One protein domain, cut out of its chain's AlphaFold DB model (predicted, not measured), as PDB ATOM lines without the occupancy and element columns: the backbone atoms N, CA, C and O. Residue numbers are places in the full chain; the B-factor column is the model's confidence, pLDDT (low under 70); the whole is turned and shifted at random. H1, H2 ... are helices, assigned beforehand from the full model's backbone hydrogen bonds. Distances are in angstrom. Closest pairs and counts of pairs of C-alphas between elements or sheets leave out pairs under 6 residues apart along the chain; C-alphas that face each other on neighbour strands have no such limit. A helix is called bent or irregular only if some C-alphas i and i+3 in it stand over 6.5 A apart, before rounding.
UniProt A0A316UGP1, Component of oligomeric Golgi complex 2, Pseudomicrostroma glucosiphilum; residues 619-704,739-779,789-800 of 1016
ATOM      1  N   MET A 619     -11.358  -8.650 -12.361       91.38
ATOM      2  CA  MET A 619     -11.209  -8.519 -10.904       91.38
ATOM      3  C   MET A 619     -10.292  -9.611 -10.330       91.38
ATOM      4  O   MET A 619      -9.329  -9.296  -9.627       91.38
ATOM      5  N   ARG A 620     -10.529 -10.884 -10.685       91.88
ATOM      6  CA  ARG A 620      -9.665 -12.012 -10.281       91.88
ATOM      7  C   ARG A 620      -8.244 -11.877 -10.842       91.88
ATOM      8  O   ARG A 620      -7.290 -12.007 -10.082       91.88
ATOM      9  N   TYR A 621      -8.097 -11.543 -12.128       91.75
ATOM     10  CA  TYR A 621      -6.809 -11.266 -12.775       91.75
ATOM     11  C   TYR A 621      -6.041 -10.182 -12.018       91.75
ATOM     12  O   TYR A 621      -4.886 -10.394 -11.667       91.75
ATOM     13  N   ARG A 622      -6.679  -9.039 -11.720       92.75
ATOM     14  CA  ARG A 622      -6.028  -7.936 -11.004       92.75
ATOM     15  C   ARG A 622      -5.598  -8.353  -9.602       92.75
ATOM     16  O   ARG A 622      -4.484  -8.022  -9.215       92.75
ATOM     17  N   SER A 623      -6.444  -9.068  -8.862       91.81
ATOM     18  CA  SER A 623      -6.106  -9.568  -7.523       91.81
ATOM     19  C   SER A 623      -4.880 -10.492  -7.559       91.81
ATOM     20  O   SER A 623      -3.899 -10.214  -6.869       91.81
ATOM     21  N   ILE A 624      -4.888 -11.508  -8.432       92.44
ATOM     22  CA  ILE A 624      -3.786 -12.473  -8.572       92.44
ATOM     23  C   ILE A 624      -2.506 -11.774  -9.052       92.44
ATOM     24  O   ILE A 624      -1.462 -11.914  -8.424       92.44
ATOM     25  N   ALA A 625      -2.581 -10.970 -10.117       91.75
ATOM     26  CA  ALA A 625      -1.420 -10.276 -10.675       91.75
ATOM     27  C   ALA A 625      -0.823  -9.241  -9.706       91.75
ATOM     28  O   ALA A 625       0.394  -9.124  -9.631       91.75
ATOM     29  N   THR A 626      -1.645  -8.525  -8.925       91.50
ATOM     30  CA  THR A 626      -1.132  -7.564  -7.928       91.50
ATOM     31  C   THR A 626      -0.403  -8.286  -6.795       91.50
ATOM     32  O   THR A 626       0.681  -7.857  -6.419       91.50
ATOM     33  N   SER A 627      -0.963  -9.396  -6.291       89.75
ATOM     34  CA  SER A 627      -0.338 -10.211  -5.236       89.75
ATOM     35  C   SER A 627       0.901 -10.980  -5.711       89.75
ATOM     36  O   SER A 627       1.719 -11.391  -4.893       89.75
ATOM     37  N   PHE A 628       1.020 -11.211  -7.018       92.94
ATOM     38  CA  PHE A 628       2.180 -11.841  -7.635       92.94
ATOM     39  C   PHE A 628       3.314 -10.827  -7.839       92.94
ATOM     40  O   PHE A 628       4.413 -11.025  -7.330       92.94
ATOM     41  N   GLU A 629       3.040  -9.697  -8.502       91.06
ATOM     42  CA  GLU A 629       4.047  -8.657  -8.763       91.06
ATOM     43  C   GLU A 629       4.589  -8.012  -7.471       91.06
ATOM     44  O   GLU A 629       5.743  -7.591  -7.448       91.06
ATOM     45  N   SER A 630       3.816  -7.977  -6.375       88.19
ATOM     46  CA  SER A 630       4.309  -7.507  -5.068       88.19
ATOM     47  C   SER A 630       5.392  -8.401  -4.451       88.19
ATOM     48  O   SER A 630       6.204  -7.910  -3.673       88.19
ATOM     49  N   GLU A 631       5.425  -9.688  -4.805       87.94
ATOM     50  CA  GLU A 631       6.433 -10.659  -4.348       87.94
ATOM     51  C   GLU A 631       7.639 -10.756  -5.305       87.94
ATOM     52  O   GLU A 631       8.661 -11.347  -4.960       87.94
ATOM     53  N   LEU A 632       7.566 -10.146  -6.497       86.25
ATOM     54  CA  LEU A 632       8.628 -10.139  -7.518       86.25
ATOM     55  C   LEU A 632       9.734  -9.097  -7.237       86.25
ATOM     56  O   LEU A 632      10.321  -8.504  -8.147       86.25
ATOM     57  N   ALA A 633      10.057  -8.893  -5.958       77.12
ATOM     58  CA  ALA A 633      11.149  -8.028  -5.524       77.12
ATOM     59  C   ALA A 633      12.512  -8.483  -6.102       77.12
ATOM     60  O   ALA A 633      12.696  -9.669  -6.389       77.12
ATOM     61  N   PRO A 634      13.498  -7.576  -6.264       75.31
ATOM     62  CA  PRO A 634      14.852  -7.957  -6.661       75.31
ATOM     63  C   PRO A 634      15.476  -8.956  -5.679       75.31
ATOM     64  O   PRO A 634      15.372  -8.801  -4.461       75.31
ATOM     65  N   MET A 635      16.153  -9.968  -6.215       73.50
ATOM     66  CA  MET A 635      16.726 -11.066  -5.441       73.50
ATOM     67  C   MET A 635      17.822 -10.551  -4.486       73.50
ATOM     68  O   MET A 635      18.806  -9.961  -4.947       73.50
ATOM     69  N   PRO A 636      17.706 -10.761  -3.160       65.25
ATOM     70  CA  PRO A 636      18.717 -10.295  -2.219       65.25
ATOM     71  C   PRO A 636      20.026 -11.053  -2.447       65.25
ATOM     72  O   PRO A 636      20.050 -12.276  -2.452       65.25
ATOM     73  N   ARG A 637      21.157 -10.349  -2.584       63.03
ATOM     74  CA  ARG A 637      22.465 -10.998  -2.817       63.03
ATOM     75  C   ARG A 637      23.009 -11.776  -1.608       63.03
ATOM     76  O   ARG A 637      24.044 -12.418  -1.719       63.03
ATOM     77  N   SER A 638      22.358 -11.715  -0.448       59.62
ATOM     78  CA  SER A 638      22.794 -12.402   0.770       59.62
ATOM     79  C   SER A 638      21.741 -13.405   1.223       59.62
ATOM     80  O   SER A 638      20.697 -13.016   1.738       59.62
ATOM     81  N   PHE A 639      22.052 -14.692   1.080       66.25
ATOM     82  CA  PHE A 639      21.237 -15.795   1.580       66.25
ATOM     83  C   PHE A 639      21.893 -16.440   2.799       66.25
ATOM     84  O   PHE A 639      23.113 -16.614   2.841       66.25
ATOM     85  N   ALA A 640      21.073 -16.834   3.776       62.03
ATOM     86  CA  ALA A 640      21.507 -17.759   4.814       62.03
ATOM     87  C   ALA A 640      21.904 -19.103   4.179       62.03
ATOM     88  O   ALA A 640      21.361 -19.493   3.141       62.03
ATOM     89  N   THR A 641      22.834 -19.830   4.797       63.66
ATOM     90  CA  THR A 641      23.118 -21.209   4.387       63.66
ATOM     91  C   THR A 641      21.867 -22.072   4.605       63.66
ATOM     92  O   THR A 641      21.298 -22.039   5.701       63.66
ATOM     93  N   PRO A 642      21.402 -22.818   3.582       61.31
ATOM     94  CA  PRO A 642      20.204 -23.636   3.708       61.31
ATOM     95  C   PRO A 642      20.430 -24.736   4.747       61.31
ATOM     96  O   PRO A 642      21.445 -25.434   4.721       61.31
ATOM     97  N   LYS A 643      19.486 -24.889   5.677       66.44
ATOM     98  CA  LYS A 643      19.516 -25.972   6.671       66.44
ATOM     99  C   LYS A 643      19.174 -27.298   5.992       66.44
ATOM    100  O   LYS A 643      18.363 -27.319   5.071       66.44
ATOM    101  N   GLU A 644      19.719 -28.405   6.494       54.62
ATOM    102  CA  GLU A 644      19.599 -29.747   5.885       54.62
ATOM    103  C   GLU A 644      18.161 -30.247   5.652       54.62
ATOM    104  O   GLU A 644      17.960 -31.166   4.866       54.62
ATOM    105  N   ALA A 645      17.164 -29.635   6.301       54.81
ATOM    106  CA  ALA A 645      15.747 -29.981   6.194       54.81
ATOM    107  C   ALA A 645      14.850 -28.833   5.670       54.81
ATOM    108  O   ALA A 645      13.643 -28.854   5.907       54.81
ATOM    109  N   GLN A 646      15.396 -27.808   4.998       63.69
ATOM    110  CA  GLN A 646      14.554 -26.802   4.333       63.69
ATOM    111  C   GLN A 646      13.978 -27.350   3.013       63.69
ATOM    112  O   GLN A 646      14.756 -27.725   2.134       63.69
ATOM    113  N   PRO A 647      12.642 -27.383   2.838       72.50
ATOM    114  CA  PRO A 647      12.040 -27.728   1.557       72.50
ATOM    115  C   PRO A 647      12.260 -26.605   0.534       72.50
ATOM    116  O   PRO A 647      12.266 -25.428   0.888       72.50
ATOM    117  N   LEU A 648      12.400 -26.982  -0.739       76.69
ATOM    118  CA  LEU A 648      12.273 -26.059  -1.871       76.69
ATOM    119  C   LEU A 648      10.790 -25.656  -2.043       76.69
ATOM    120  O   LEU A 648       9.918 -26.488  -1.761       76.69
ATOM    121  N   PRO A 649      10.486 -24.433  -2.518       83.81
ATOM    122  CA  PRO A 649      11.408 -23.403  -3.006       83.81
ATOM    123  C   PRO A 649      11.994 -22.537  -1.878       83.81
ATOM    124  O   PRO A 649      11.398 -22.396  -0.809       83.81
ATOM    125  N   LEU A 650      13.152 -21.920  -2.126       82.00
ATOM    126  CA  LEU A 650      13.786 -20.975  -1.196       82.00
ATOM    127  C   LEU A 650      13.396 -19.508  -1.448       82.00
ATOM    128  O   LEU A 650      13.587 -18.672  -0.560       82.00
ATOM    129  N   LEU A 651      12.871 -19.172  -2.628       85.62
ATOM    130  CA  LEU A 651      12.495 -17.811  -3.011       85.62
ATOM    131  C   LEU A 651      10.986 -17.579  -2.864       85.62
ATOM    132  O   LEU A 651      10.160 -18.318  -3.406       85.62
ATOM    133  N   THR A 652      10.611 -16.479  -2.201       86.50
ATOM    134  CA  THR A 652       9.203 -16.057  -2.071       86.50
ATOM    135  C   THR A 652       8.563 -15.792  -3.432       86.50
ATOM    136  O   THR A 652       7.425 -16.193  -3.650       86.50
ATOM    137  N   ALA A 653       9.315 -15.235  -4.388       88.81
ATOM    138  CA  ALA A 653       8.881 -15.058  -5.773       88.81
ATOM    139  C   ALA A 653       8.495 -16.390  -6.452       88.81
ATOM    140  O   ALA A 653       7.496 -16.446  -7.167       88.81
ATOM    141  N   THR A 654       9.228 -17.478  -6.196       90.06
ATOM    142  CA  THR A 654       8.947 -18.816  -6.747       90.06
ATOM    143  C   THR A 654       7.726 -19.455  -6.085       90.06
ATOM    144  O   THR A 654       6.872 -20.022  -6.772       90.06
ATOM    145  N   GLN A 655       7.585 -19.299  -4.765       90.00
ATOM    146  CA  GLN A 655       6.385 -19.724  -4.039       90.00
ATOM    147  C   GLN A 655       5.139 -18.928  -4.477       90.00
ATOM    148  O   GLN A 655       4.064 -19.499  -4.654       90.00
ATOM    149  N   SER A 656       5.280 -17.621  -4.711       90.25
ATOM    150  CA  SER A 656       4.212 -16.763  -5.233       90.25
ATOM    151  C   SER A 656       3.851 -17.129  -6.675       90.25
ATOM    152  O   SER A 656       2.669 -17.244  -6.997       90.25
ATOM    153  N   ALA A 657       4.840 -17.432  -7.526       92.75
ATOM    154  CA  ALA A 657       4.617 -17.880  -8.901       92.75
ATOM    155  C   ALA A 657       3.759 -19.149  -8.972       92.75
ATOM    156  O   ALA A 657       2.817 -19.200  -9.764       92.75
ATOM    157  N   ILE A 658       4.029 -20.162  -8.139       92.69
ATOM    158  CA  ILE A 658       3.237 -21.400  -8.175       92.69
ATOM    159  C   ILE A 658       1.837 -21.216  -7.568       92.69
ATOM    160  O   ILE A 658       0.864 -21.760  -8.093       92.69
ATOM    161  N   VAL A 659       1.691 -20.380  -6.534       92.62
ATOM    162  CA  VAL A 659       0.370 -20.005  -6.000       92.62
ATOM    163  C   VAL A 659      -0.444 -19.247  -7.056       92.62
ATOM    164  O   VAL A 659      -1.597 -19.597  -7.303       92.62
ATOM    165  N   ALA A 660       0.152 -18.271  -7.747       92.94
ATOM    166  CA  ALA A 660      -0.495 -17.506  -8.813       92.94
ATOM    167  C   ALA A 660      -0.804 -18.348 -10.069       92.94
ATOM    168  O   ALA A 660      -1.796 -18.082 -10.751       92.94
ATOM    169  N   PHE A 661      -0.012 -19.388 -10.353       92.94
ATOM    170  CA  PHE A 661      -0.264 -20.356 -11.427       92.94
ATOM    171  C   PHE A 661      -1.538 -21.182 -11.179       92.94
ATOM    172  O   PHE A 661      -2.326 -21.381 -12.109       92.94
ATOM    173  N   VAL A 662      -1.759 -21.626  -9.933       92.50
ATOM    174  CA  VAL A 662      -2.896 -22.484  -9.535       92.50
ATOM    175  C   VAL A 662      -4.138 -21.678  -9.129       92.50
ATOM    176  O   VAL A 662      -5.258 -22.135  -9.352       92.50
ATOM    177  N   ALA A 663      -3.988 -20.460  -8.595       90.88
ATOM    178  CA  ALA A 663      -5.097 -19.634  -8.098       90.88
ATOM    179  C   ALA A 663      -6.324 -19.506  -9.040       90.88
ATOM    180  O   ALA A 663      -7.446 -19.611  -8.529       90.88
ATOM    181  N   PRO A 664      -6.188 -19.360 -10.381       91.00
ATOM    182  CA  PRO A 664      -7.328 -19.302 -11.308       91.00
ATOM    183  C   PRO A 664      -8.192 -20.575 -11.350       91.00
ATOM    184  O   PRO A 664      -9.329 -20.520 -11.819       91.00
ATOM    185  N   TRP A 665      -7.652 -21.701 -10.876       90.00
ATOM    186  CA  TRP A 665      -8.239 -23.045 -10.921       90.00
ATOM    187  C   TRP A 665      -8.780 -23.516  -9.567       90.00
ATOM    188  O   TRP A 665      -9.400 -24.572  -9.478       90.00
ATOM    189  N   SER A 666      -8.590 -22.719  -8.510       87.00
ATOM    190  CA  SER A 666      -9.186 -22.977  -7.197       87.00
ATOM    191  C   SER A 666     -10.716 -23.079  -7.282       87.00
ATOM    192  O   SER A 666     -11.356 -22.384  -8.076       87.00
ATOM    193  N   ARG A 667     -11.330 -23.931  -6.446       81.00
ATOM    194  CA  ARG A 667     -12.780 -24.226  -6.499       81.00
ATOM    195  C   ARG A 667     -13.680 -22.989  -6.341       81.00
ATOM    196  O   ARG A 667     -14.790 -23.000  -6.854       81.00
ATOM    197  N   SER A 668     -13.192 -21.932  -5.688       81.38
ATOM    198  CA  SER A 668     -13.868 -20.638  -5.498       81.38
ATOM    199  C   SER A 668     -13.561 -19.590  -6.583       81.38
ATOM    200  O   SER A 668     -14.114 -18.490  -6.556       81.38
ATOM    201  N   ALA A 669     -12.673 -19.884  -7.541       84.56
ATOM    202  CA  ALA A 669     -12.322 -18.976  -8.637       84.56
ATOM    203  C   ALA A 669     -12.609 -19.547 -10.035       84.56
ATOM    204  O   ALA A 669     -12.917 -18.771 -10.952       84.56
ATOM    205  N   HIS A 670     -12.521 -20.869 -10.202       88.38
ATOM    206  CA  HIS A 670     -12.712 -21.550 -11.478       88.38
ATOM    207  C   HIS A 670     -14.147 -21.405 -11.997       88.38
ATOM    208  O   HIS A 670     -15.096 -21.645 -11.257       88.38
ATOM    209  N   LEU A 671     -14.304 -21.077 -13.283       88.06
ATOM    210  CA  LEU A 671     -15.591 -21.088 -13.979       88.06
ATOM    211  C   LEU A 671     -15.383 -21.669 -15.378       88.06
ATOM    212  O   LEU A 671     -14.577 -21.144 -16.146       88.06
ATOM    213  N   THR A 672     -16.157 -22.689 -15.743       85.44
ATOM    214  CA  THR A 672     -16.005 -23.429 -17.008       85.44
ATOM    215  C   THR A 672     -15.962 -22.534 -18.264       85.44
ATOM    216  O   THR A 672     -15.072 -22.734 -19.093       85.44
ATOM    217  N   PRO A 673     -16.789 -21.472 -18.416       86.00
ATOM    218  CA  PRO A 673     -16.705 -20.569 -19.576       86.00
ATOM    219  C   PRO A 673     -15.428 -19.709 -19.647       86.00
ATOM    220  O   PRO A 673     -15.242 -18.967 -20.611       86.00
ATOM    221  N   LEU A 674     -14.565 -19.749 -18.625       88.12
ATOM    222  CA  LEU A 674     -13.332 -18.966 -18.531       88.12
ATOM    223  C   LEU A 674     -12.051 -19.802 -18.698       88.12
ATOM    224  O   LEU A 674     -10.979 -19.195 -18.706       88.12
ATOM    225  N   ILE A 675     -12.138 -21.125 -18.912       87.94
ATOM    226  CA  ILE A 675     -10.992 -22.055 -19.060       87.94
ATOM    227  C   ILE A 675      -9.855 -21.471 -19.916       87.94
ATOM    228  O   ILE A 675      -8.726 -21.359 -19.445       87.94
ATOM    229  N   ALA A 676     -10.142 -21.014 -21.140       87.12
ATOM    230  CA  ALA A 676      -9.117 -20.485 -22.046       87.12
ATOM    231  C   ALA A 676      -8.437 -19.198 -21.528       87.12
ATOM    232  O   ALA A 676      -7.260 -18.950 -21.798       87.12
ATOM    233  N   ARG A 677      -9.152 -18.372 -20.751       90.06
ATOM    234  CA  ARG A 677      -8.599 -17.158 -20.125       90.06
ATOM    235  C   ARG A 677      -7.812 -17.484 -18.856       90.06
ATOM    236  O   ARG A 677      -6.773 -16.873 -18.623       90.06
ATOM    237  N   GLN A 678      -8.277 -18.454 -18.073       91.88
ATOM    238  CA  GLN A 678      -7.600 -18.949 -16.871       91.88
ATOM    239  C   GLN A 678      -6.282 -19.644 -17.237       91.88
ATOM    240  O   GLN A 678      -5.253 -19.327 -16.648       91.88
ATOM    241  N   LEU A 679      -6.271 -20.455 -18.300       89.75
ATOM    242  CA  LEU A 679      -5.051 -21.047 -18.849       89.75
ATOM    243  C   LEU A 679      -4.075 -19.990 -19.374       89.75
ATOM    244  O   LEU A 679      -2.888 -20.043 -19.056       89.75
ATOM    245  N   LYS A 680      -4.570 -18.987 -20.114       90.88
ATOM    246  CA  LYS A 680      -3.732 -17.862 -20.549       90.88
ATOM    247  C   LYS A 680      -3.107 -17.122 -19.360       90.88
ATOM    248  O   LYS A 680      -1.946 -16.744 -19.453       90.88
ATOM    249  N   LEU A 681      -3.833 -16.936 -18.254       92.56
ATOM    250  CA  LEU A 681      -3.285 -16.333 -17.033       92.56
ATOM    251  C   LEU A 681      -2.187 -17.211 -16.409       92.56
ATOM    252  O   LEU A 681      -1.103 -16.696 -16.155       92.56
ATOM    253  N   SER A 682      -2.407 -18.518 -16.245       92.44
ATOM    254  CA  SER A 682      -1.370 -19.436 -15.743       92.44
ATOM    255  C   SER A 682      -0.098 -19.409 -16.611       92.44
ATOM    256  O   SER A 682       1.004 -19.298 -16.077       92.44
ATOM    257  N   LEU A 683      -0.225 -19.407 -17.945       90.31
ATOM    258  CA  LEU A 683       0.921 -19.276 -18.859       90.31
ATOM    259  C   LEU A 683       1.579 -17.882 -18.803       90.31
ATOM    260  O   LEU A 683       2.802 -17.780 -18.875       90.31
ATOM    261  N   MET A 684       0.803 -16.807 -18.619       91.75
ATOM    262  CA  MET A 684       1.344 -15.453 -18.420       91.75
ATOM    263  C   MET A 684       2.137 -15.327 -17.110       91.75
ATOM    264  O   MET A 684       3.168 -14.660 -17.111       91.75
ATOM    265  N   VAL A 685       1.711 -15.985 -16.024       92.62
ATOM    266  CA  VAL A 685       2.473 -16.052 -14.760       92.62
ATOM    267  C   VAL A 685       3.814 -16.759 -14.979       92.62
ATOM    268  O   VAL A 685       4.847 -16.234 -14.568       92.62
ATOM    269  N   VAL A 686       3.823 -17.892 -15.692       91.88
ATOM    270  CA  VAL A 686       5.052 -18.640 -16.022       91.88
ATOM    271  C   VAL A 686       6.014 -17.803 -16.870       91.88
ATOM    272  O   VAL A 686       7.187 -17.677 -16.517       91.88
ATOM    273  N   ALA A 687       5.527 -17.167 -17.940       91.00
ATOM    274  CA  ALA A 687       6.351 -16.314 -18.796       91.00
ATOM    275  C   ALA A 687       6.879 -15.071 -18.052       91.00
ATOM    276  O   ALA A 687       8.038 -14.681 -18.217       91.00
ATOM    277  N   ARG A 688       6.061 -14.460 -17.183       92.44
ATOM    278  CA  ARG A 688       6.479 -13.324 -16.350       92.44
ATOM    279  C   ARG A 688       7.541 -13.739 -15.331       92.44
ATOM    280  O   ARG A 688       8.562 -13.060 -15.237       92.44
ATOM    281  N   TYR A 689       7.363 -14.873 -14.655       92.25
ATOM    282  CA  TYR A 689       8.374 -15.451 -13.767       92.25
ATOM    283  C   TYR A 689       9.683 -15.743 -14.523       92.25
ATOM    284  O   TYR A 689      10.745 -15.322 -14.072       92.25
ATOM    285  N   TYR A 690       9.622 -16.340 -15.722       90.94
ATOM    286  CA  TYR A 690      10.798 -16.554 -16.576       90.94
ATOM    287  C   TYR A 690      11.541 -15.246 -16.911       90.94
ATOM    288  O   TYR A 690      12.767 -15.196 -16.789       90.94
ATOM    289  N   THR A 691      10.829 -14.172 -17.291       90.56
ATOM    290  CA  THR A 691      11.483 -12.868 -17.547       90.56
ATOM    291  C   THR A 691      12.153 -12.302 -16.296       90.56
ATOM    292  O   THR A 691      13.330 -11.958 -16.356       90.56
ATOM    293  N   TRP A 692      11.469 -12.322 -15.146       92.19
ATOM    294  CA  TRP A 692      12.047 -11.901 -13.866       92.19
ATOM    295  C   TRP A 692      13.301 -12.713 -13.504       92.19
ATOM    296  O   TRP A 692      14.292 -12.128 -13.070       92.19
ATOM    297  N   MET A 693      13.308 -14.030 -13.742       88.81
ATOM    298  CA  MET A 693      14.486 -14.877 -13.522       88.81
ATOM    299  C   MET A 693      15.672 -14.501 -14.426       88.81
ATOM    300  O   MET A 693      16.809 -14.456 -13.950       88.81
ATOM    301  N   CYS A 694      15.425 -14.204 -15.706       88.81
ATOM    302  CA  CYS A 694      16.463 -13.708 -16.618       88.81
ATOM    303  C   CYS A 694      17.024 -12.356 -16.147       88.81
ATOM    304  O   CYS A 694      18.242 -12.160 -16.158       88.81
ATOM    305  N   ASP A 695      16.157 -11.450 -15.684       88.06
ATOM    306  CA  ASP A 695      16.567 -10.155 -15.132       88.06
ATOM    307  C   ASP A 695      17.433 -10.339 -13.873       88.06
ATOM    308  O   ASP A 695      18.507  -9.738 -13.778       88.06
ATOM    309  N   GLN A 696      17.039 -11.226 -12.943       86.94
ATOM    310  CA  GLN A 696      17.849 -11.540 -11.757       86.94
ATOM    311  C   GLN A 696      19.215 -12.118 -12.143       86.94
ATOM    312  O   GLN A 696      20.226 -11.693 -11.585       86.94
ATOM    313  N   GLN A 697      19.279 -13.026 -13.126       85.88
ATOM    314  CA  GLN A 697      20.561 -13.549 -13.600       85.88
ATOM    315  C   GLN A 697      21.461 -12.413 -14.115       85.88
ATOM    316  O   GLN A 697      22.611 -12.301 -13.689       85.88
ATOM    317  N   MET A 698      20.943 -11.524 -14.969       84.00
ATOM    318  CA  MET A 698      21.727 -10.389 -15.470       84.00
ATOM    319  C   MET A 698      22.195  -9.457 -14.343       84.00
ATOM    320  O   MET A 698      23.331  -8.983 -14.381       84.00
ATOM    321  N   LEU A 699      21.354  -9.206 -13.335       83.00
ATOM    322  CA  LEU A 699      21.692  -8.381 -12.168       83.00
ATOM    323  C   LEU A 699      22.718  -9.039 -11.229       83.00
ATOM    324  O   LEU A 699      23.402  -8.325 -10.493       83.00
ATOM    325  N   LEU A 700      22.848 -10.368 -11.247       80.69
ATOM    326  CA  LEU A 700      23.893 -11.100 -10.524       80.69
ATOM    327  C   LEU A 700      25.223 -11.141 -11.297       80.69
ATOM    328  O   LEU A 700      26.277 -11.136 -10.669       80.69
ATOM    329  N   THR A 701      25.193 -11.133 -12.636       75.75
ATOM    330  CA  THR A 701      26.405 -11.243 -13.475       75.75
ATOM    331  C   THR A 701      27.060  -9.893 -13.821       75.75
ATOM    332  O   THR A 701      28.278  -9.819 -13.923       75.75
ATOM    333  N   LYS A 702      26.303  -8.796 -13.980       64.50
ATOM    334  CA  LYS A 702      26.810  -7.512 -14.537       64.50
ATOM    335  C   LYS A 702      27.749  -6.674 -13.639       64.50
ATOM    336  O   LYS A 702      28.034  -5.529 -13.977       64.50
ATOM    337  N   VAL A 703      28.218  -7.180 -12.496       53.25
ATOM    338  CA  VAL A 703      28.943  -6.358 -11.496       53.25
ATOM    339  C   VAL A 703      30.424  -6.133 -11.836       53.25
ATOM    340  O   VAL A 703      30.977  -5.116 -11.428       53.25
ATOM    341  N   GLU A 704      31.053  -7.008 -12.628       44.84
ATOM    342  CA  GLU A 704      32.505  -6.982 -12.914       44.84
ATOM    343  C   GLU A 704      33.020  -5.745 -13.692       44.84
ATOM    344  O   GLU A 704      34.220  -5.648 -13.930       44.84
ATOM    345  N   GLN A 739      36.052 -11.149  -2.873       68.38
ATOM    346  CA  GLN A 739      35.908 -12.577  -2.595       68.38
ATOM    347  C   GLN A 739      34.551 -12.860  -1.931       68.38
ATOM    348  O   GLN A 739      33.846 -13.793  -2.319       68.38
ATOM    349  N   THR A 740      34.126 -11.997  -0.997       74.88
ATOM    350  CA  THR A 740      32.799 -12.118  -0.364       74.88
ATOM    351  C   THR A 740      31.641 -11.763  -1.304       74.88
ATOM    352  O   THR A 740      30.515 -12.213  -1.079       74.88
ATOM    353  N   LEU A 741      31.859 -10.942  -2.337       76.81
ATOM    354  CA  LEU A 741      30.833 -10.621  -3.336       76.81
ATOM    355  C   LEU A 741      30.600 -11.799  -4.288       76.81
ATOM    356  O   LEU A 741      29.448 -12.167  -4.512       76.81
ATOM    357  N   ASP A 742      31.662 -12.449  -4.762       79.94
ATOM    358  CA  ASP A 742      31.544 -13.630  -5.625       79.94
ATOM    359  C   ASP A 742      30.927 -14.821  -4.894       79.94
ATOM    360  O   ASP A 742      30.080 -15.514  -5.454       79.94
ATOM    361  N   GLU A 743      31.286 -15.047  -3.627       79.94
ATOM    362  CA  GLU A 743      30.684 -16.112  -2.816       79.94
ATOM    363  C   GLU A 743      29.166 -15.898  -2.639       79.94
ATOM    364  O   GLU A 743      28.376 -16.844  -2.705       79.94
ATOM    365  N   ARG A 744      28.742 -14.638  -2.470       81.12
ATOM    366  CA  ARG A 744      27.330 -14.226  -2.445       81.12
ATOM    367  C   ARG A 744      26.644 -14.467  -3.795       81.12
ATOM    368  O   ARG A 744      25.572 -15.074  -3.824       81.12
ATOM    369  N   SER A 745      27.271 -14.072  -4.903       83.75
ATOM    370  CA  SER A 745      26.748 -14.284  -6.262       83.75
ATOM    371  C   SER A 745      26.641 -15.769  -6.632       83.75
ATOM    372  O   SER A 745      25.607 -16.185  -7.151       83.75
ATOM    373  N   LEU A 746      27.638 -16.596  -6.299       84.69
ATOM    374  CA  LEU A 746      27.607 -18.054  -6.495       84.69
ATOM    375  C   LEU A 746      26.464 -18.713  -5.711       84.69
ATOM    376  O   LEU A 746      25.747 -19.554  -6.256       84.69
ATOM    377  N   LYS A 747      26.252 -18.309  -4.449       83.50
ATOM    378  CA  LYS A 747      25.118 -18.779  -3.637       83.50
ATOM    379  C   LYS A 747      23.779 -18.376  -4.256       83.50
ATOM    380  O   LYS A 747      22.896 -19.223  -4.368       83.50
ATOM    381  N   ALA A 748      23.639 -17.125  -4.698       85.94
ATOM    382  CA  ALA A 748      22.420 -16.633  -5.334       85.94
ATOM    383  C   ALA A 748      22.115 -17.358  -6.661       85.94
ATOM    384  O   ALA A 748      21.001 -17.847  -6.841       85.94
ATOM    385  N   LEU A 749      23.100 -17.504  -7.555       86.75
ATOM    386  CA  LEU A 749      22.943 -18.207  -8.836       86.75
ATOM    387  C   LEU A 749      22.578 -19.690  -8.650       86.75
ATOM    388  O   LEU A 749      21.749 -20.211  -9.393       86.75
ATOM    389  N   ALA A 750      23.137 -20.366  -7.641       86.88
ATOM    390  CA  ALA A 750      22.793 -21.757  -7.344       86.88
ATOM    391  C   ALA A 750      21.365 -21.923  -6.782       86.88
ATOM    392  O   ALA A 750      20.676 -22.867  -7.170       86.88
ATOM    393  N   ILE A 751      20.885 -20.994  -5.940       86.56
ATOM    394  CA  ILE A 751      19.470 -20.969  -5.511       86.56
ATOM    395  C   ILE A 751      18.558 -20.720  -6.718       86.56
ATOM    396  O   ILE A 751      17.604 -21.463  -6.921       86.56
ATOM    397  N   LEU A 752      18.890 -19.730  -7.556       88.38
ATOM    398  CA  LEU A 752      18.141 -19.395  -8.772       88.38
ATOM    399  C   LEU A 752      18.029 -20.601  -9.726       88.38
ATOM    400  O   LEU A 752      16.972 -20.833 -10.312       88.38
ATOM    401  N   ALA A 753      19.096 -21.398  -9.852       87.00
ATOM    402  CA  ALA A 753      19.077 -22.643 -10.615       87.00
ATOM    403  C   ALA A 753      18.161 -23.705  -9.981       87.00
ATOM    404  O   ALA A 753      17.326 -24.270 -10.690       87.00
ATOM    405  N   ALA A 754      18.298 -23.974  -8.677       86.88
ATOM    406  CA  ALA A 754      17.560 -25.027  -7.975       86.88
ATOM    407  C   ALA A 754      16.043 -24.761  -7.911       86.88
ATOM    408  O   ALA A 754      15.249 -25.639  -8.263       86.88
ATOM    409  N   ASP A 755      15.640 -23.537  -7.559       88.69
ATOM    410  CA  ASP A 755      14.230 -23.132  -7.492       88.69
ATOM    411  C   ASP A 755      13.535 -23.213  -8.863       88.69
ATOM    412  O   ASP A 755      12.331 -23.452  -8.929       88.69
ATOM    413  N   ALA A 756      14.272 -23.092  -9.972       87.38
ATOM    414  CA  ALA A 756      13.719 -23.261 -11.316       87.38
ATOM    415  C   ALA A 756      13.538 -24.725 -11.751       87.38
ATOM    416  O   ALA A 756      12.533 -25.024 -12.404       87.38
ATOM    417  N   VAL A 757      14.432 -25.649 -11.355       85.94
ATOM    418  CA  VAL A 757      14.178 -27.101 -11.513       85.94
ATOM    419  C   VAL A 757      12.899 -27.470 -10.762       85.94
ATOM    420  O   VAL A 757      12.016 -28.148 -11.300       85.94
ATOM    421  N   TRP A 758      12.795 -26.990  -9.519       89.56
ATOM    422  CA  TRP A 758      11.645 -27.231  -8.658       89.56
ATOM    423  C   TRP A 758      10.362 -26.640  -9.251       89.56
ATOM    424  O   TRP A 758       9.386 -27.369  -9.417       89.56
ATOM    425  N   PHE A 759      10.380 -25.367  -9.663       90.62
ATOM    426  CA  PHE A 759       9.215 -24.688 -10.236       90.62
ATOM    427  C   PHE A 759       8.699 -25.380 -11.498       90.62
ATOM    428  O   PHE A 759       7.497 -25.598 -11.613       90.62
ATOM    429  N   ARG A 760       9.585 -25.787 -12.420       87.75
ATOM    430  CA  ARG A 760       9.190 -26.560 -13.609       87.75
ATOM    431  C   ARG A 760       8.509 -27.874 -13.219       87.75
ATOM    432  O   ARG A 760       7.472 -28.216 -13.782       87.75
ATOM    433  N   SER A 761       9.092 -28.598 -12.265       87.88
ATOM    434  CA  SER A 761       8.583 -29.898 -11.816       87.88
ATOM    435  C   SER A 761       7.216 -29.766 -11.138       87.88
ATOM    436  O   SER A 761       6.284 -30.491 -11.484       87.88
ATOM    437  N   GLU A 762       7.065 -28.803 -10.224       90.50
ATOM    438  CA  GLU A 762       5.805 -28.541  -9.525       90.50
ATOM    439  C   GLU A 762       4.745 -27.964 -10.477       90.50
ATOM    440  O   GLU A 762       3.607 -28.420 -10.440       90.50
ATOM    441  N   ALA A 763       5.081 -27.047 -11.392       90.44
ATOM    442  CA  ALA A 763       4.126 -26.514 -12.370       90.44
ATOM    443  C   ALA A 763       3.590 -27.604 -13.317       90.44
ATOM    444  O   ALA A 763       2.385 -27.659 -13.568       90.44
ATOM    445  N   ALA A 764       4.448 -28.520 -13.784       88.88
ATOM    446  CA  ALA A 764       4.023 -29.675 -14.580       88.88
ATOM    447  C   ALA A 764       3.155 -30.656 -13.765       88.88
ATOM    448  O   ALA A 764       2.155 -31.175 -14.270       88.88
ATOM    449  N   ARG A 765       3.488 -30.873 -12.486       90.44
ATOM    450  CA  ARG A 765       2.693 -31.698 -11.564       90.44
ATOM    451  C   ARG A 765       1.307 -31.089 -11.310       90.44
ATOM    452  O   ARG A 765       0.300 -31.775 -11.458       90.44
ATOM    453  N   ARG A 766       1.246 -29.783 -11.034       90.06
ATOM    454  CA  ARG A 766       0.013 -28.998 -10.838       90.06
ATOM    455  C   ARG A 766      -0.855 -28.927 -12.087       90.06
ATOM    456  O   ARG A 766      -2.073 -29.045 -11.983       90.06
ATOM    457  N   LEU A 767      -0.249 -28.808 -13.269       88.56
ATOM    458  CA  LEU A 767      -0.969 -28.912 -14.537       88.56
ATOM    459  C   LEU A 767      -1.703 -30.261 -14.646       88.56
ATOM    460  O   LEU A 767      -2.871 -30.298 -15.033       88.56
ATOM    461  N   LYS A 768      -1.036 -31.358 -14.266       85.88
ATOM    462  CA  LYS A 768      -1.584 -32.719 -14.334       85.88
ATOM    463  C   LYS A 768      -2.629 -33.028 -13.256       85.88
ATOM    464  O   LYS A 768      -3.594 -33.726 -13.558       85.88
ATOM    465  N   GLU A 769      -2.433 -32.551 -12.029       88.06
ATOM    466  CA  GLU A 769      -3.306 -32.859 -10.884       88.06
ATOM    467  C   GLU A 769      -4.487 -31.889 -10.729       88.06
ATOM    468  O   GLU A 769      -5.614 -32.341 -10.552       88.06
ATOM    469  N   ASP A 770      -4.251 -30.575 -10.812       84.50
ATOM    470  CA  ASP A 770      -5.262 -29.558 -10.480       84.50
ATOM    471  C   ASP A 770      -5.971 -28.997 -11.728       84.50
ATOM    472  O   ASP A 770      -7.170 -28.721 -11.697       84.50
ATOM    473  N   ILE A 771      -5.247 -28.817 -12.843       85.31
ATOM    474  CA  ILE A 771      -5.762 -28.101 -14.028       85.31
ATOM    475  C   ILE A 771      -6.461 -29.046 -15.017       85.31
ATOM    476  O   ILE A 771      -7.616 -28.812 -15.379       85.31
ATOM    477  N   ILE A 772      -5.783 -30.110 -15.463       84.31
ATOM    478  CA  ILE A 772      -6.299 -31.022 -16.502       84.31
ATOM    479  C   ILE A 772      -7.640 -31.682 -16.112       84.31
ATOM    480  O   ILE A 772      -8.554 -31.664 -16.935       84.31
ATOM    481  N   PRO A 773      -7.855 -32.200 -14.885       83.00
ATOM    482  CA  PRO A 773      -9.158 -32.764 -14.512       83.00
ATOM    483  C   PRO A 773     -10.302 -31.738 -14.546       83.00
ATOM    484  O   PRO A 773     -11.444 -32.087 -14.863       83.00
ATOM    485  N   MET A 774     -10.001 -30.463 -14.271       77.19
ATOM    486  CA  MET A 774     -10.993 -29.388 -14.285       77.19
ATOM    487  C   MET A 774     -11.403 -28.995 -15.711       77.19
ATOM    488  O   MET A 774     -12.567 -28.666 -15.938       77.19
ATOM    489  N   THR A 775     -10.498 -29.087 -16.695       70.00
ATOM    490  CA  THR A 775     -10.871 -28.888 -18.106       70.00
ATOM    491  C   THR A 775     -11.680 -30.077 -18.636       70.00
ATOM    492  O   THR A 775     -12.764 -29.859 -19.191       70.00
ATOM    493  N   SER A 776     -11.228 -31.312 -18.382       65.38
ATOM    494  CA  SER A 776     -11.877 -32.564 -18.823       65.38
ATOM    495  C   SER A 776     -13.293 -32.780 -18.275       65.38
ATOM    496  O   SER A 776     -14.069 -33.538 -18.848       65.38
ATOM    497  N   SER A 777     -13.662 -32.097 -17.187       60.88
ATOM    498  CA  SER A 777     -15.012 -32.154 -16.601       60.88
ATOM    499  C   SER A 777     -16.068 -31.348 -17.385       60.88
ATOM    500  O   SER A 777     -17.243 -31.323 -17.014       60.88
ATOM    501  N   THR A 778     -15.682 -30.671 -18.472       56.09
ATOM    502  CA  THR A 778     -16.590 -29.854 -19.293       56.09
ATOM    503  C   THR A 778     -17.457 -30.729 -20.204       56.09
ATOM    504  O   THR A 778     -16.943 -31.430 -21.072       56.09
ATOM    505  N   ARG A 779     -18.792 -30.654 -20.079       49.69
ATOM    506  CA  ARG A 779     -19.712 -31.360 -20.995       49.69
ATOM    507  C   ARG A 779     -19.463 -30.953 -22.457       49.69
ATOM    508  O   ARG A 779     -19.591 -29.777 -22.785       49.69
ATOM    509  N   PRO A 789      -4.391 -32.119 -23.555       75.94
ATOM    510  CA  PRO A 789      -3.477 -32.204 -22.408       75.94
ATOM    511  C   PRO A 789      -1.991 -32.228 -22.807       75.94
ATOM    512  O   PRO A 789      -1.142 -31.714 -22.072       75.94
ATOM    513  N   SER A 790      -1.673 -32.798 -23.974       80.81
ATOM    514  CA  SER A 790      -0.319 -32.821 -24.543       80.81
ATOM    515  C   SER A 790       0.075 -31.437 -25.060       80.81
ATOM    516  O   SER A 790       1.138 -30.922 -24.715       80.81
ATOM    517  N   GLU A 791      -0.822 -30.779 -25.800       82.50
ATOM    518  CA  GLU A 791      -0.620 -29.423 -26.326       82.50
ATOM    519  C   GLU A 791      -0.409 -28.391 -25.212       82.50
ATOM    520  O   GLU A 791       0.508 -27.572 -25.292       82.50
ATOM    521  N   ILE A 792      -1.188 -28.461 -24.127       81.19
ATOM    522  CA  ILE A 792      -1.006 -27.575 -22.969       81.19
ATOM    523  C   ILE A 792       0.334 -27.854 -22.263       81.19
ATOM    524  O   ILE A 792       1.007 -26.918 -21.828       81.19
ATOM    525  N   SER A 793       0.758 -29.119 -22.182       83.81
ATOM    526  CA  SER A 793       2.058 -29.492 -21.601       83.81
ATOM    527  C   SER A 793       3.236 -29.003 -22.458       83.81
ATOM    528  O   SER A 793       4.243 -28.527 -21.925       83.81
ATOM    529  N   ALA A 794       3.097 -29.042 -23.786       84.88
ATOM    530  CA  ALA A 794       4.056 -28.455 -24.719       84.88
ATOM    531  C   ALA A 794       4.106 -26.922 -24.585       84.88
ATOM    532  O   ALA A 794       5.191 -26.359 -24.454       84.88
ATOM    533  N   ALA A 795       2.951 -26.252 -24.509       84.06
ATOM    534  CA  ALA A 795       2.864 -24.802 -24.316       84.06
ATOM    535  C   ALA A 795       3.455 -24.335 -22.969       84.06
ATOM    536  O   ALA A 795       4.093 -23.286 -22.913       84.06
ATOM    537  N   LEU A 796       3.306 -25.119 -21.893       84.31
ATOM    538  CA  LEU A 796       3.978 -24.859 -20.613       84.31
ATOM    539  C   LEU A 796       5.509 -24.971 -20.738       84.31
ATOM    540  O   LEU A 796       6.236 -24.194 -20.122       84.31
ATOM    541  N   THR A 797       5.991 -25.918 -21.546       82.50
ATOM    542  CA  THR A 797       7.427 -26.140 -21.781       82.50
ATOM    543  C   THR A 797       8.041 -25.023 -22.635       82.50
ATOM    544  O   THR A 797       9.129 -24.545 -22.319       82.50
ATOM    545  N   ASP A 798       7.330 -24.548 -23.663       82.38
ATOM    546  CA  ASP A 798       7.741 -23.402 -24.491       82.38
ATOM    547  C   ASP A 798       7.710 -22.073 -23.710       82.38
ATOM    548  O   ASP A 798       8.628 -21.260 -23.819       82.38
ATOM    549  N   ALA A 799       6.719 -21.887 -22.829       77.44
ATOM    550  CA  ALA A 799       6.632 -20.726 -21.937       77.44
ATOM    551  C   ALA A 799       7.730 -20.685 -20.850       77.44
ATOM    552  O   ALA A 799       7.950 -19.629 -20.250       77.44
ATOM    553  N   PHE A 800       8.422 -21.802 -20.591       81.06
ATOM    554  CA  PHE A 800       9.518 -21.900 -19.620       81.06
ATOM    555  C   PHE A 800      10.737 -22.649 -20.205       81.06
ATOM    556  O   PHE A 800      11.035 -23.772 -19.778       81.06
TER     557      PHE A 800
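What this domain is: This is residues 619 to 704, 739 to 779 and 789 to 800 of the 1016 residues of the protein "Component of oligomeric Golgi complex 2" of Pseudomicrostroma glucosiphilum (UniProt A0A316UGP1). A rod-like, up-and-down bundle is built on two long helices, H4 and H3, which run side by side in opposite ways along its length. The shorter H2 packs on both of them on one side, with H1 packed on H2, while the short H5 packs on H3 and H4 on the other side. The printed part has 139 residues with five named helices, in the order H1, H2, H3, H4, H5 along the chain, and no named strand; its class is all helix. It is compact, with a radius of gyration of the C-alphas of 16.6 A, and spans 61 by 30 by 26 A.

Where its parts are: The longest helix, H4, is residues 739 to 776, 54.3 A from C-alpha 739 at (35.908, -12.577, -2.595) to C-alpha 776 at (-11.877, -32.564, -18.823), with a kink of 28 degrees near residue 767. H3 is residues 672 to 704, 51.4 A long. H2 is residues 652 to 665, 20.8 A long. H1 is residues 619 to 629 and begins at C-alpha 619 (-11.209, -8.519, -10.904). H5 is residues 789 to 799. H2 and H3 are irregular, C-alphas 661 and 664 being 7.1 A apart and C-alphas 673 and 676 8.0 A; H4 is only just irregular, C-alphas 769 and 772 being 6.6 A apart.

How they stand to each other: The five helices form a bundle, up and down: each runs against the one before it in the chain. H4 touches H3 at a shallow tilt of 9 degrees, opposite ways; their closest C-alphas, of Leu 700 and Ser 745, are 6.0 A apart. H2 touches H4 at 10 degrees, the same way, closest at the C-alphas of Trp 665 and Ile 771, 6.4 A. H2 and H3 form a helical hairpin, where H3 touches H2 with residues 678 to 689 alone; the closest C-alphas, of Phe 661 and Ser 682, are 4.5 A apart. H1 and H2 form another, closest at the C-alphas of Phe 628 and Ser 656, 5.8 A. H1 is apart from H4 and H5. H5 touches residues 683 to 690 alone of H3, closest at the C-alphas of Ala 687 and Ala 799, 5.4 A. H5 also touches residues 764 to 772 alone of H4, closest at the C-alphas of Ile 772 and Pro 789, 6.7 A. In H1 and H5 every O i to N i+4 pair is within hydrogen-bond range, against 8 of 10 in H2, 25 of 29 in H3 and 29 of 34 in H4.

The domain as a whole: The two C-alphas farthest apart, of Gln 739 and Arg 779, are 61.5 A apart. Residues 705 to 738 are not printed, with 12.2 A between C-alphas 704 and 739, nor are residues 780 to 788, with 16.3 A between C-alphas 779 and 789. The link from H1 to H2 is long, residues 630 to 651. Mean pLDDT of the printed part is 83.0; residues 636 to 646, 702 to 704, 739 and 776 to 779 are under 70.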